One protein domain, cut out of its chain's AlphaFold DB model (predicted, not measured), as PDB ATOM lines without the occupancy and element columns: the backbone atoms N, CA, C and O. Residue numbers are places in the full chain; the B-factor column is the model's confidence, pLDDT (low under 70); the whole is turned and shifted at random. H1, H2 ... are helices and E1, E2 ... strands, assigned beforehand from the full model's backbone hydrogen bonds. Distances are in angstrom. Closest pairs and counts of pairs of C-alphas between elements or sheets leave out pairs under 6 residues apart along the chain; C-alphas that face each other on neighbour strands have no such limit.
ATOM      1  N   THR A 325     135.019 104.354 133.237       91.94
ATOM      2  CA  THR A 325     134.070 103.336 132.777       91.94
ATOM      3  C   THR A 325     134.275 103.103 131.288       91.94
ATOM      4  O   THR A 325     134.388 104.059 130.519       91.94
ATOM      5  N   ARG A 326     134.310 101.838 130.873       88.19
ATOM      6  CA  ARG A 326     134.352 101.424 129.467       88.19
ATOM      7  C   ARG A 326     133.243 100.420 129.231       88.19
ATOM      8  O   ARG A 326     133.112  99.472 129.998       88.19
ATOM      9  N   SER A 327     132.466 100.614 128.177       86.94
ATOM     10  CA  SER A 327     131.428  99.663 127.790       86.94
ATOM     11  C   SER A 327     131.629  99.247 126.348       86.94
ATOM     12  O   SER A 327     131.915 100.079 125.489       86.94
ATOM     13  N   THR A 328     131.472  97.956 126.104       86.62
ATOM     14  CA  THR A 328     131.394  97.345 124.779       86.62
ATOM     15  C   THR A 328     130.096  96.537 124.703       86.62
ATOM     16  O   THR A 328     129.339  96.478 125.674       86.62
ATOM     17  N   ASN A 329     129.841  95.872 123.577       82.06
ATOM     18  CA  ASN A 329     128.716  94.939 123.454       82.06
ATOM     19  C   ASN A 329     128.929  93.625 124.231       82.06
ATOM     20  O   ASN A 329     128.042  92.779 124.250       82.06
ATOM     21  N   GLU A 330     130.098  93.426 124.846       79.88
ATOM     22  CA  GLU A 330     130.459  92.179 125.529       79.88
ATOM     23  C   GLU A 330     130.672  92.345 127.029       79.88
ATOM     24  O   GLU A 330     130.593  91.360 127.769       79.88
ATOM     25  N   TYR A 331     131.032  93.553 127.465       93.69
ATOM     26  CA  TYR A 331     131.269  93.840 128.865       93.69
ATOM     27  C   TYR A 331     131.105  95.321 129.202       93.69
ATOM     28  O   TYR A 331     131.349  96.200 128.373       93.69
ATOM     29  N   THR A 332     130.828  95.593 130.476       93.81
ATOM     30  CA  THR A 332     131.123  96.894 131.087       93.81
ATOM     31  C   THR A 332     132.235  96.720 132.109       93.81
ATOM     32  O   THR A 332     132.212  95.801 132.924       93.81
ATOM     33  N   TYR A 333     133.215  97.611 132.067       95.44
ATOM     34  CA  TYR A 333     134.332  97.701 132.994       95.44
ATOM     35  C   TYR A 333     134.272  99.026 133.745       95.44
ATOM     36  O   TYR A 333     133.996 100.061 133.133       95.44
ATOM     37  N   LYS A 334     134.573  99.009 135.043       96.06
ATOM     38  CA  LYS A 334     134.691 100.215 135.862       96.06
ATOM     39  C   LYS A 334     135.838 100.102 136.860       96.06
ATOM     40  O   LYS A 334     135.920  99.129 137.608       96.06
ATOM     41  N   VAL A 335     136.676 101.135 136.924       96.12
ATOM     42  CA  VAL A 335     137.626 101.326 138.028       96.12
ATOM     43  C   VAL A 335     136.882 101.963 139.194       96.12
ATOM     44  O   VAL A 335     136.328 103.053 139.059       96.12
ATOM     45  N   LEU A 336     136.853 101.291 140.338       96.44
ATOM     46  CA  LEU A 336     136.153 101.742 141.538       96.44
ATOM     47  C   LEU A 336     137.079 102.521 142.471       96.44
ATOM     48  O   LEU A 336     136.685 103.565 142.986       96.44
ATOM     49  N   THR A 337     138.307 102.037 142.665       95.50
ATOM     50  CA  THR A 337     139.281 102.638 143.587       95.50
ATOM     51  C   THR A 337     140.695 102.618 143.011       95.50
ATOM     52  O   THR A 337     140.948 102.060 141.946       95.50
ATOM     53  N   ASP A 338     141.621 103.252 143.722       94.00
ATOM     54  CA  ASP A 338     143.057 103.269 143.450       94.00
ATOM     55  C   ASP A 338     143.815 102.119 144.145       94.00
ATOM     56  O   ASP A 338     145.039 102.166 144.243       94.00
ATOM     57  N   ALA A 339     143.113 101.091 144.642       93.00
ATOM     58  CA  ALA A 339     143.740  99.939 145.283       93.00
ATOM     59  C   ALA A 339     144.683  99.173 144.332       93.00
ATOM     60  O   ALA A 339     144.448  99.084 143.123       93.00
ATOM     61  N   ASP A 340     145.714  98.543 144.898       88.38
ATOM     62  CA  ASP A 340     146.648  97.683 144.173       88.38
ATOM     63  C   ASP A 340     145.959  96.355 143.817       88.38
ATOM     64  O   ASP A 340     146.079  95.363 144.529       88.38
ATOM     65  N   GLY A 341     145.187  96.353 142.724       88.38
ATOM     66  CA  GLY A 341     144.532  95.171 142.143       88.38
ATOM     67  C   GLY A 341     145.544  94.108 141.711       88.38
ATOM     68  O   GLY A 341     145.887  94.013 140.538       88.38
ATOM     69  N   ASN A 342     146.071  93.364 142.680       91.25
ATOM     70  CA  ASN A 342     147.137  92.374 142.527       91.25
ATOM     71  C   ASN A 342     146.602  90.952 142.318       91.25
ATOM     72  O   ASN A 342     147.374  90.055 141.978       91.25
ATOM     73  N   THR A 343     145.299  90.759 142.526       92.12
ATOM     74  CA  THR A 343     144.598  89.483 142.415       92.12
ATOM     75  C   THR A 343     143.294  89.681 141.650       92.12
ATOM     76  O   THR A 343     142.640  90.714 141.793       92.12
ATOM     77  N   THR A 344     142.897  88.678 140.867       94.81
ATOM     78  CA  THR A 344     141.650  88.690 140.094       94.81
ATOM     79  C   THR A 344     140.745  87.548 140.540       94.81
ATOM     80  O   THR A 344     141.159  86.390 140.555       94.81
ATOM     81  N   LEU A 345     139.494  87.868 140.867       95.81
ATOM     82  CA  LEU A 345     138.438  86.915 141.197       95.81
ATOM     83  C   LEU A 345     137.389  86.907 140.084       95.81
ATOM     84  O   LEU A 345     136.815  87.944 139.776       95.81
ATOM     85  N   THR A 346     137.080  85.737 139.526       96.31
ATOM     86  CA  THR A 346     135.940  85.569 138.609       96.31
ATOM     87  C   THR A 346     134.765  84.928 139.345       96.31
ATOM     88  O   THR A 346     134.884  83.833 139.903       96.31
ATOM     89  N   VAL A 347     133.617  85.604 139.348       95.81
ATOM     90  CA  VAL A 347     132.378  85.135 139.976       95.81
ATOM     91  C   VAL A 347     131.302  84.972 138.904       95.81
ATOM     92  O   VAL A 347     130.893  85.973 138.321       95.81
ATOM     93  N   PRO A 348     130.805  83.753 138.631       96.31
ATOM     94  CA  PRO A 348     129.637  83.591 137.775       96.31
ATOM     95  C   PRO A 348     128.415  84.188 138.481       96.31
ATOM     96  O   PRO A 348     128.142  83.857 139.637       96.31
ATOM     97  N   ILE A 349     127.688  85.067 137.795       96.31
ATOM     98  CA  ILE A 349     126.515  85.778 138.321       96.31
ATOM     99  C   ILE A 349     125.321  85.575 137.385       96.31
ATOM    100  O   ILE A 349     125.457  85.066 136.275       96.31
ATOM    101  N   ARG A 350     124.120  85.958 137.824       95.69
ATOM    102  CA  ARG A 350     122.964  86.092 136.930       95.69
ATOM    103  C   ARG A 350     122.683  87.561 136.704       95.69
ATOM    104  O   ARG A 350     122.640  88.321 137.663       95.69
ATOM    105  N   LEU A 351     122.466  87.899 135.443       94.50
ATOM    106  CA  LEU A 351     121.883  89.161 135.031       94.50
ATOM    107  C   LEU A 351     120.367  88.933 134.920       94.50
ATOM    108  O   LEU A 351     119.915  87.978 134.285       94.50
ATOM    109  N   SER A 352     119.607  89.705 135.681       89.56
ATOM    110  CA  SER A 352     118.158  89.660 135.836       89.56
ATOM    111  C   SER A 352     117.420  90.568 134.851       89.56
ATOM    112  O   SER A 352     116.226  90.361 134.617       89.56
ATOM    113  N   GLU A 353     118.112  91.531 134.246       88.44
ATOM    114  CA  GLU A 353     117.548  92.496 133.314       88.44
ATOM    115  C   GLU A 353     117.908  92.191 131.856       88.44
ATOM    116  O   GLU A 353     118.870  91.493 131.536       88.44
ATOM    117  N   ALA A 354     117.096  92.729 130.941       86.19
ATOM    118  CA  ALA A 354     117.302  92.568 129.504       86.19
ATOM    119  C   ALA A 354     118.430  93.455 128.946       86.19
ATOM    120  O   ALA A 354     118.882  93.201 127.833       86.19
ATOM    121  N   ASP A 355     118.857  94.484 129.690       93.56
ATOM    122  CA  ASP A 355     119.971  95.371 129.340       93.56
ATOM    123  C   ASP A 355     121.177  95.094 130.261       93.56
ATOM    124  O   ASP A 355     121.247  95.623 131.378       93.56
ATOM    125  N   PRO A 356     122.156  94.287 129.807       89.25
ATOM    126  CA  PRO A 356     123.341  93.955 130.592       89.25
ATOM    127  C   PRO A 356     124.195  95.172 130.970       89.25
ATOM    128  O   PRO A 356     124.877  95.148 131.998       89.25
ATOM    129  N   ALA A 357     124.181  96.236 130.159       88.44
ATOM    130  CA  ALA A 357     124.963  97.438 130.430       88.44
ATOM    131  C   ALA A 357     124.350  98.243 131.581       88.44
ATOM    132  O   ALA A 357     125.081  98.699 132.464       88.44
ATOM    133  N   HIS A 358     123.017  98.360 131.620       92.81
ATOM    134  CA  HIS A 358     122.320  98.931 132.773       92.81
ATOM    135  C   HIS A 358     122.591  98.111 134.035       92.81
ATOM    136  O   HIS A 358     123.013  98.657 135.056       92.81
ATOM    137  N   GLU A 359     122.439  96.791 133.948       96.00
ATOM    138  CA  GLU A 359     122.594  95.923 135.111       96.00
ATOM    139  C   GLU A 359     124.025  95.883 135.664       96.00
ATOM    140  O   GLU A 359     124.231  95.762 136.871       96.00
ATOM    141  N   SER A 360     125.029  96.090 134.809       96.31
ATOM    142  CA  SER A 360     126.424  96.202 135.245       96.31
ATOM    143  C   SER A 360     126.631  97.320 136.268       96.31
ATOM    144  O   SER A 360     127.466  97.177 137.159       96.31
ATOM    145  N   SER A 361     125.860  98.412 136.193       96.75
ATOM    146  CA  SER A 361     125.970  99.503 137.170       96.75
ATOM    147  C   SER A 361     125.575  99.074 138.588       96.75
ATOM    148  O   SER A 361     126.273  99.425 139.538       96.75
ATOM    149  N   HIS A 362     124.557  98.221 138.727       96.88
ATOM    150  CA  HIS A 362     124.145  97.641 140.008       96.88
ATOM    151  C   HIS A 362     125.180  96.643 140.546       96.88
ATOM    152  O   HIS A 362     125.454  96.627 141.747       96.88
ATOM    153  N   VAL A 363     125.822  95.857 139.669       97.75
ATOM    154  CA  VAL A 363     126.942  94.977 140.063       97.75
ATOM    155  C   VAL A 363     128.117  95.801 140.596       97.75
ATOM    156  O   VAL A 363     128.732  95.425 141.594       97.75
ATOM    157  N   PHE A 364     128.425  96.941 139.969       98.06
ATOM    158  CA  PHE A 364     129.467  97.847 140.456       98.06
ATOM    159  C   PHE A 364     129.125  98.413 141.831       98.06
ATOM    160  O   PHE A 364     129.974  98.395 142.720       98.06
ATOM    161  N   ASP A 365     127.889  98.868 142.023       97.56
ATOM    162  CA  ASP A 365     127.434  99.429 143.295       97.56
ATOM    163  C   ASP A 365     127.449  98.386 144.422       97.56
ATOM    164  O   ASP A 365     127.803  98.715 145.557       97.56
ATOM    165  N   ALA A 366     127.177  97.114 144.107       98.06
ATOM    166  CA  ALA A 366     127.243  96.013 145.069       98.06
ATOM    167  C   ALA A 366     128.638  95.834 145.694       98.06
ATOM    168  O   ALA A 366     128.740  95.422 146.850       98.06
ATOM    169  N   VAL A 367     129.714  96.155 144.964       98.00
ATOM    170  CA  VAL A 367     131.100  95.980 145.442       98.00
ATOM    171  C   VAL A 367     131.880  97.288 145.618       98.00
ATOM    172  O   VAL A 367     132.981  97.262 146.163       98.00
ATOM    173  N   ALA A 368     131.317  98.444 145.255       97.00
ATOM    174  CA  ALA A 368     131.963  99.756 145.393       97.00
ATOM    175  C   ALA A 368     132.357 100.112 146.837       97.00
ATOM    176  O   ALA A 368     133.317 100.850 147.050       97.00
ATOM    177  N   GLY A 369     131.642  99.579 147.834       95.75
ATOM    178  CA  GLY A 369     131.949  99.772 149.255       95.75
ATOM    179  C   GLY A 369     133.009  98.822 149.823       95.75
ATOM    180  O   GLY A 369     133.375  98.949 150.993       95.75
ATOM    181  N   VAL A 370     133.492  97.854 149.040       97.88
ATOM    182  CA  VAL A 370     134.420  96.825 149.517       97.88
ATOM    183  C   VAL A 370     135.855  97.349 149.442       97.88
ATOM    184  O   VAL A 370     136.461  97.428 148.373       97.88
ATOM    185  N   ALA A 371     136.415  97.711 150.599       97.19
ATOM    186  CA  ALA A 371     137.774  98.235 150.698       97.19
ATOM    187  C   ALA A 371     138.800  97.236 150.138       97.19
ATOM    188  O   ALA A 371     138.943  96.136 150.659       97.19
ATOM    189  N   GLY A 372     139.532  97.635 149.096       96.00
ATOM    190  CA  GLY A 372     140.511  96.784 148.414       96.00
ATOM    191  C   GLY A 372     140.079  96.321 147.024       96.00
ATOM    192  O   GLY A 372     140.936  95.865 146.276       96.00
ATOM    193  N   VAL A 373     138.812  96.484 146.628       97.69
ATOM    194  CA  VAL A 373     138.393  96.249 145.236       97.69
ATOM    195  C   VAL A 373     138.841  97.417 144.358       97.69
ATOM    196  O   VAL A 373     138.434  98.560 144.575       97.69
ATOM    197  N   ARG A 374     139.675  97.139 143.352       95.88
ATOM    198  CA  ARG A 374     140.183  98.127 142.390       95.88
ATOM    199  C   ARG A 374     139.206  98.334 141.245       95.88
ATOM    200  O   ARG A 374     138.837  99.470 140.958       95.88
ATOM    201  N   SER A 375     138.818  97.258 140.570       96.94
ATOM    202  CA  SER A 375     138.029  97.328 139.341       96.94
ATOM    203  C   SER A 375     137.088  96.135 139.209       96.94
ATOM    204  O   SER A 375     137.267  95.105 139.861       96.94
ATOM    205  N   VAL A 376     136.054  96.298 138.384       97.50
ATOM    206  CA  VAL A 376     135.071  95.254 138.084       97.50
ATOM    207  C   VAL A 376     134.776  95.260 136.596       97.50
ATOM    208  O   VAL A 376     134.535  96.315 136.009       97.50
ATOM    209  N   LYS A 377     134.739  94.073 136.000       96.81
ATOM    210  CA  LYS A 377     134.333  93.816 134.623       96.81
ATOM    211  C   LYS A 377     133.170  92.829 134.613       96.81
ATOM    212  O   LYS A 377     133.328  91.693 135.043       96.81
ATOM    213  N   VAL A 378     132.013  93.245 134.112       96.50
ATOM    214  CA  VAL A 378     130.838  92.379 133.940       96.50
ATOM    215  C   VAL A 378     130.813  91.877 132.505       96.50
ATOM    216  O   VAL A 378     130.712  92.688 131.594       96.50
ATOM    217  N   ILE A 379     130.923  90.567 132.299       92.69
ATOM    218  CA  ILE A 379     130.975  89.914 130.982       92.69
ATOM    219  C   ILE A 379     129.589  89.356 130.648       92.69
ATOM    220  O   ILE A 379     129.045  88.601 131.443       92.69
ATOM    221  N   TYR A 380     129.024  89.669 129.477       93.62
ATOM    222  CA  TYR A 380     127.621  89.342 129.161       93.62
ATOM    223  C   TYR A 380     127.407  87.932 128.588       93.62
ATOM    224  O   TYR A 380     126.407  87.292 128.900       93.62
ATOM    225  N   ALA A 381     128.336  87.433 127.759       81.81
ATOM    226  CA  ALA A 381     128.170  86.166 127.028       81.81
ATOM    227  C   ALA A 381     128.162  84.922 127.941       81.81
ATOM    228  O   ALA A 381     127.490  83.934 127.662       81.81
ATOM    229  N   GLY A 382     128.899  84.987 129.048       86.94
ATOM    230  CA  GLY A 382     128.855  84.029 130.146       86.94
ATOM    231  C   GLY A 382     128.771  84.837 131.432       86.94
ATOM    232  O   GLY A 382     129.836  85.204 131.938       86.94
ATOM    233  N   PRO A 383     127.552  85.192 131.892       90.50
ATOM    234  CA  PRO A 383     127.342  86.245 132.876       90.50
ATOM    235  C   PRO A 383     128.214  86.020 134.108       90.50
ATOM    236  O   PRO A 383     128.045  85.074 134.878       90.50
ATOM    237  N   SER A 384     129.230  86.864 134.233       95.81
ATOM    238  CA  SER A 384     130.256  86.769 135.264       95.81
ATOM    239  C   SER A 384     130.818  88.150 135.574       95.81
ATOM    240  O   SER A 384     130.833  89.035 134.717       95.81
ATOM    241  N   ALA A 385     131.250  88.336 136.816       96.31
ATOM    242  CA  ALA A 385     131.989  89.501 137.266       96.31
ATOM    243  C   ALA A 385     133.448  89.100 137.503       96.31
ATOM    244  O   ALA A 385     133.734  88.248 138.345       96.31
ATOM    245  N   GLU A 386     134.360  89.709 136.758       97.06
ATOM    246  CA  GLU A 386     135.801  89.639 136.979       97.06
ATOM    247  C   GLU A 386     136.217  90.864 137.802       97.06
ATOM    248  O   GLU A 386     135.965  92.004 137.412       97.06
ATOM    249  N   ILE A 387     136.776  90.629 138.985       97.31
ATOM    250  CA  ILE A 387     137.005  91.644 140.013       97.31
ATOM    251  C   ILE A 387     138.488  91.657 140.341       97.31
ATOM    252  O   ILE A 387     139.015  90.670 140.856       97.31
ATOM    253  N   GLU A 388     139.151  92.775 140.074       96.12
ATOM    254  CA  GLU A 388     140.527  92.995 140.511       96.12
ATOM    255  C   GLU A 388     140.518  93.591 141.918       96.12
ATOM    256  O   GLU A 388     139.850  94.598 142.177       96.12
ATOM    257  N   TYR A 389     141.275  92.998 142.835       97.31
ATOM    258  CA  TYR A 389     141.338  93.428 144.226       97.31
ATOM    259  C   TYR A 389     142.729  93.236 144.833       97.31
ATOM    260  O   TYR A 389     143.562  92.487 144.322       97.31
ATOM    261  N   ASP A 390     142.973  93.947 145.928       96.75
ATOM    262  CA  ASP A 390     144.148  93.789 146.773       96.75
ATOM    263  C   ASP A 390     143.887  92.699 147.819       96.75
ATOM    264  O   ASP A 390     143.189  92.921 148.818       96.75
ATOM    265  N   SER A 391     144.476  91.519 147.615       96.19
ATOM    266  CA  SER A 391     144.295  90.368 148.507       96.19
ATOM    267  C   SER A 391     144.863  90.572 149.914       96.19
ATOM    268  O   SER A 391     144.609  89.761 150.801       96.19
ATOM    269  N   SER A 392     145.654  91.627 150.141       95.94
ATOM    270  CA  SER A 392     146.124  91.997 151.478       95.94
ATOM    271  C   SER A 392     145.083  92.784 152.283       95.94
ATOM    272  O   SER A 392     145.208  92.892 153.504       95.94
ATOM    273  N   ARG A 393     144.052  93.328 151.616       96.88
ATOM    274  CA  ARG A 393     143.017  94.183 152.222       96.88
ATOM    275  C   ARG A 393     141.650  93.517 152.287       96.88
ATOM    276  O   ARG A 393     140.891  93.821 153.204       96.88
ATOM    277  N   VAL A 394     141.344  92.623 151.349       97.94
ATOM    278  CA  VAL A 394     140.062  91.915 151.292       97.94
ATOM    279  C   VAL A 394     140.227  90.483 150.790       97.94
ATOM    280  O   VAL A 394     141.082  90.204 149.953       97.94
ATOM    281  N   ASP A 395     139.404  89.574 151.310       97.81
ATOM    282  CA  ASP A 395     139.331  88.182 150.868       97.81
ATOM    283  C   ASP A 395     138.172  87.932 149.883       97.81
ATOM    284  O   ASP A 395     137.227  88.716 149.752       97.81
ATOM    285  N   GLU A 396     138.226  86.801 149.174       97.81
ATOM    286  CA  GLU A 396     137.192  86.435 148.197       97.81
ATOM    287  C   GLU A 396     135.804  86.264 148.828       97.81
ATOM    288  O   GLU A 396     134.789  86.556 148.191       97.81
ATOM    289  N   ALA A 397     135.744  85.778 150.071       97.69
ATOM    290  CA  ALA A 397     134.489  85.531 150.772       97.69
ATOM    291  C   ALA A 397     133.725  86.840 151.008       97.69
ATOM    292  O   ALA A 397     132.513  86.894 150.796       97.69
ATOM    293  N   THR A 398     134.440  87.907 151.366       97.81
ATOM    294  CA  THR A 398     133.887  89.251 151.538       97.81
ATOM    295  C   THR A 398     133.339  89.796 150.219       97.81
ATOM    296  O   THR A 398     132.210  90.285 150.187       97.81
ATOM    297  N   ILE A 399     134.078  89.648 149.112       97.94
ATOM    298  CA  ILE A 399     133.633  90.097 147.781       97.94
ATOM    299  C   ILE A 399     132.376  89.331 147.335       97.94
ATOM    300  O   ILE A 399     131.388  89.936 146.919       97.94
ATOM    301  N   ARG A 400     132.365  87.998 147.474       97.88
ATOM    302  CA  ARG A 400     131.193  87.158 147.148       97.88
ATOM    303  C   ARG A 400     129.988  87.478 148.036       97.88
ATOM    304  O   ARG A 400     128.853  87.450 147.556       97.88
ATOM    305  N   GLY A 401     130.224  87.792 149.309       97.31
ATOM    306  CA  GLY A 401     129.198  88.250 150.243       97.31
ATOM    307  C   GLY A 401     128.579  89.581 149.818       97.31
ATOM    308  O   GLY A 401     127.355  89.702 149.823       97.31
ATOM    309  N   ALA A 402     129.399  90.539 149.380       97.94
ATOM    310  CA  ALA A 402     128.945  91.834 148.874       97.94
ATOM    311  C   ALA A 402     128.104  91.697 147.592       97.94
ATOM    312  O   ALA A 402     126.992  92.219 147.533       97.94
ATOM    313  N   LEU A 403     128.562  90.897 146.619       97.56
ATOM    314  CA  LEU A 403     127.774  90.568 145.421       97.56
ATOM    315  C   LEU A 403     126.428  89.924 145.780       97.56
ATOM    316  O   LEU A 403     125.385  90.342 145.280       97.56
ATOM    317  N   SER A 404     126.433  88.948 146.693       96.94
ATOM    318  CA  SER A 404     125.206  88.273 147.141       96.94
ATOM    319  C   SER A 404     124.233  89.242 147.817       96.94
ATOM    320  O   SER A 404     123.034  89.191 147.552       96.94
ATOM    321  N   ALA A 405     124.740  90.145 148.664       96.75
ATOM    322  CA  ALA A 405     123.940  91.181 149.314       96.75
ATOM    323  C   ALA A 405     123.362  92.195 148.310       96.75
ATOM    324  O   ALA A 405     122.267  92.705 148.531       96.75
ATOM    325  N   GLY A 406     124.063  92.437 147.199       96.69
ATOM    326  CA  GLY A 406     123.602  93.254 146.075       96.69
ATOM    327  C   GLY A 406     122.633  92.555 145.115       96.69
ATOM    328  O   GLY A 406     122.249  93.162 144.124       96.69
ATOM    329  N   GLY A 407     122.230  91.305 145.378       96.50
ATOM    330  CA  GLY A 407     121.305  90.555 144.516       96.50
ATOM    331  C   GLY A 407     121.975  89.711 143.426       96.50
ATOM    332  O   GLY A 407     121.275  89.117 142.609       96.50
TER     333      GLY A 407
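Overview. This is residues 325 to 407 of the 412 residues of an uncharacterized protein of Actinobacteria bacterium HGW-Actinobacteria-10 (UniProt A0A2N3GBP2). One antiparallel sheet of five strands forms a wall, with two helices, H1 and H2, packed over one face and no named element over the other. H1 runs along strands E2 and E4, while H2 begins near the edge strand E3 and crosses slantwise over E5 toward H1, which it touches. The printed part has 83 residues, with two named helices and five named strands in the order E1, E2, E3, H1, E4, E5, H2; the sheet's order is E1, E2, E4, E5, E3, and the class is mixed, helices and strands. The whole is compact, with a radius of gyration of the C-alphas of 11.6 A, and spans 36 by 24 by 19 A.

Along the chain. E1, residues 325 to 327, begins at C-alpha 325 at (134.070, 103.336, 132.777) and is 6.7 A long. E2 is residues 331 to 335, 13.4 A, and E3 is residues 343 to 348, 16.7 A. H1, residues 356 to 368, measures 18.1 A from C-alpha 356 at (123.341, 93.955, 130.592) to its last C-alpha. E4 is residues 373 to 379, 17.3 A, and E5 is residues 384 to 389, 15.7 A. H2, residues 396 to 405, is 14.1 A long and ends at C-alpha 405 at (123.940, 91.181, 149.314).

Arrangement. The sheet is twisted, its C-alphas lying up to 4.1 A off the best plane; E1 and E3 are its edge strands. The hairpin E1 and E2 has N 326 and O 333 within hydrogen-bond range at 2.9 A. Between E2 and E4, N 378 and O 332 are 2.8 A apart. The hairpin E4 and E5 has N 377 and O 386 at 2.8 A, and between E5 and E3, N 345 and O 387 are 2.8 A apart. E3, H1 and E4 make a split strand-helix-strand unit, two strands running the same way with E5 between them, and its crossover is right-handed. H1 is on the sheet at a height of 8.4 A, over E2 and E4; its closest C-alphas to E4 are those of Ser 360 and Val 378, 6.0 A. On the local plane it stands at 29 degrees to E2, only just along the strands. H2 is on the same face, making two layers, helices over one face of a sheet; its height over the sheet is 8.8 A. It lies over E5, slantwise to the strands at 50 degrees on the local plane. H1, with residues 363 to 367 alone, touches H2; the closest C-alphas, of Ala 366 and Leu 403, are 5.5 A apart. They run opposite ways at a steep tilt of 59 degrees. In H2 every O i to N i+4 pair is within hydrogen-bond range, in H1 6 of 9.

Size, cuts and confidence. The outline is only just elongated, and the two C-alphas farthest apart, of Ala 354 and Ser 392, are 36.2 A apart. The printed part has no cut and no long link. The mean pLDDT of the printed part is 94.5, and no printed residue is under 70.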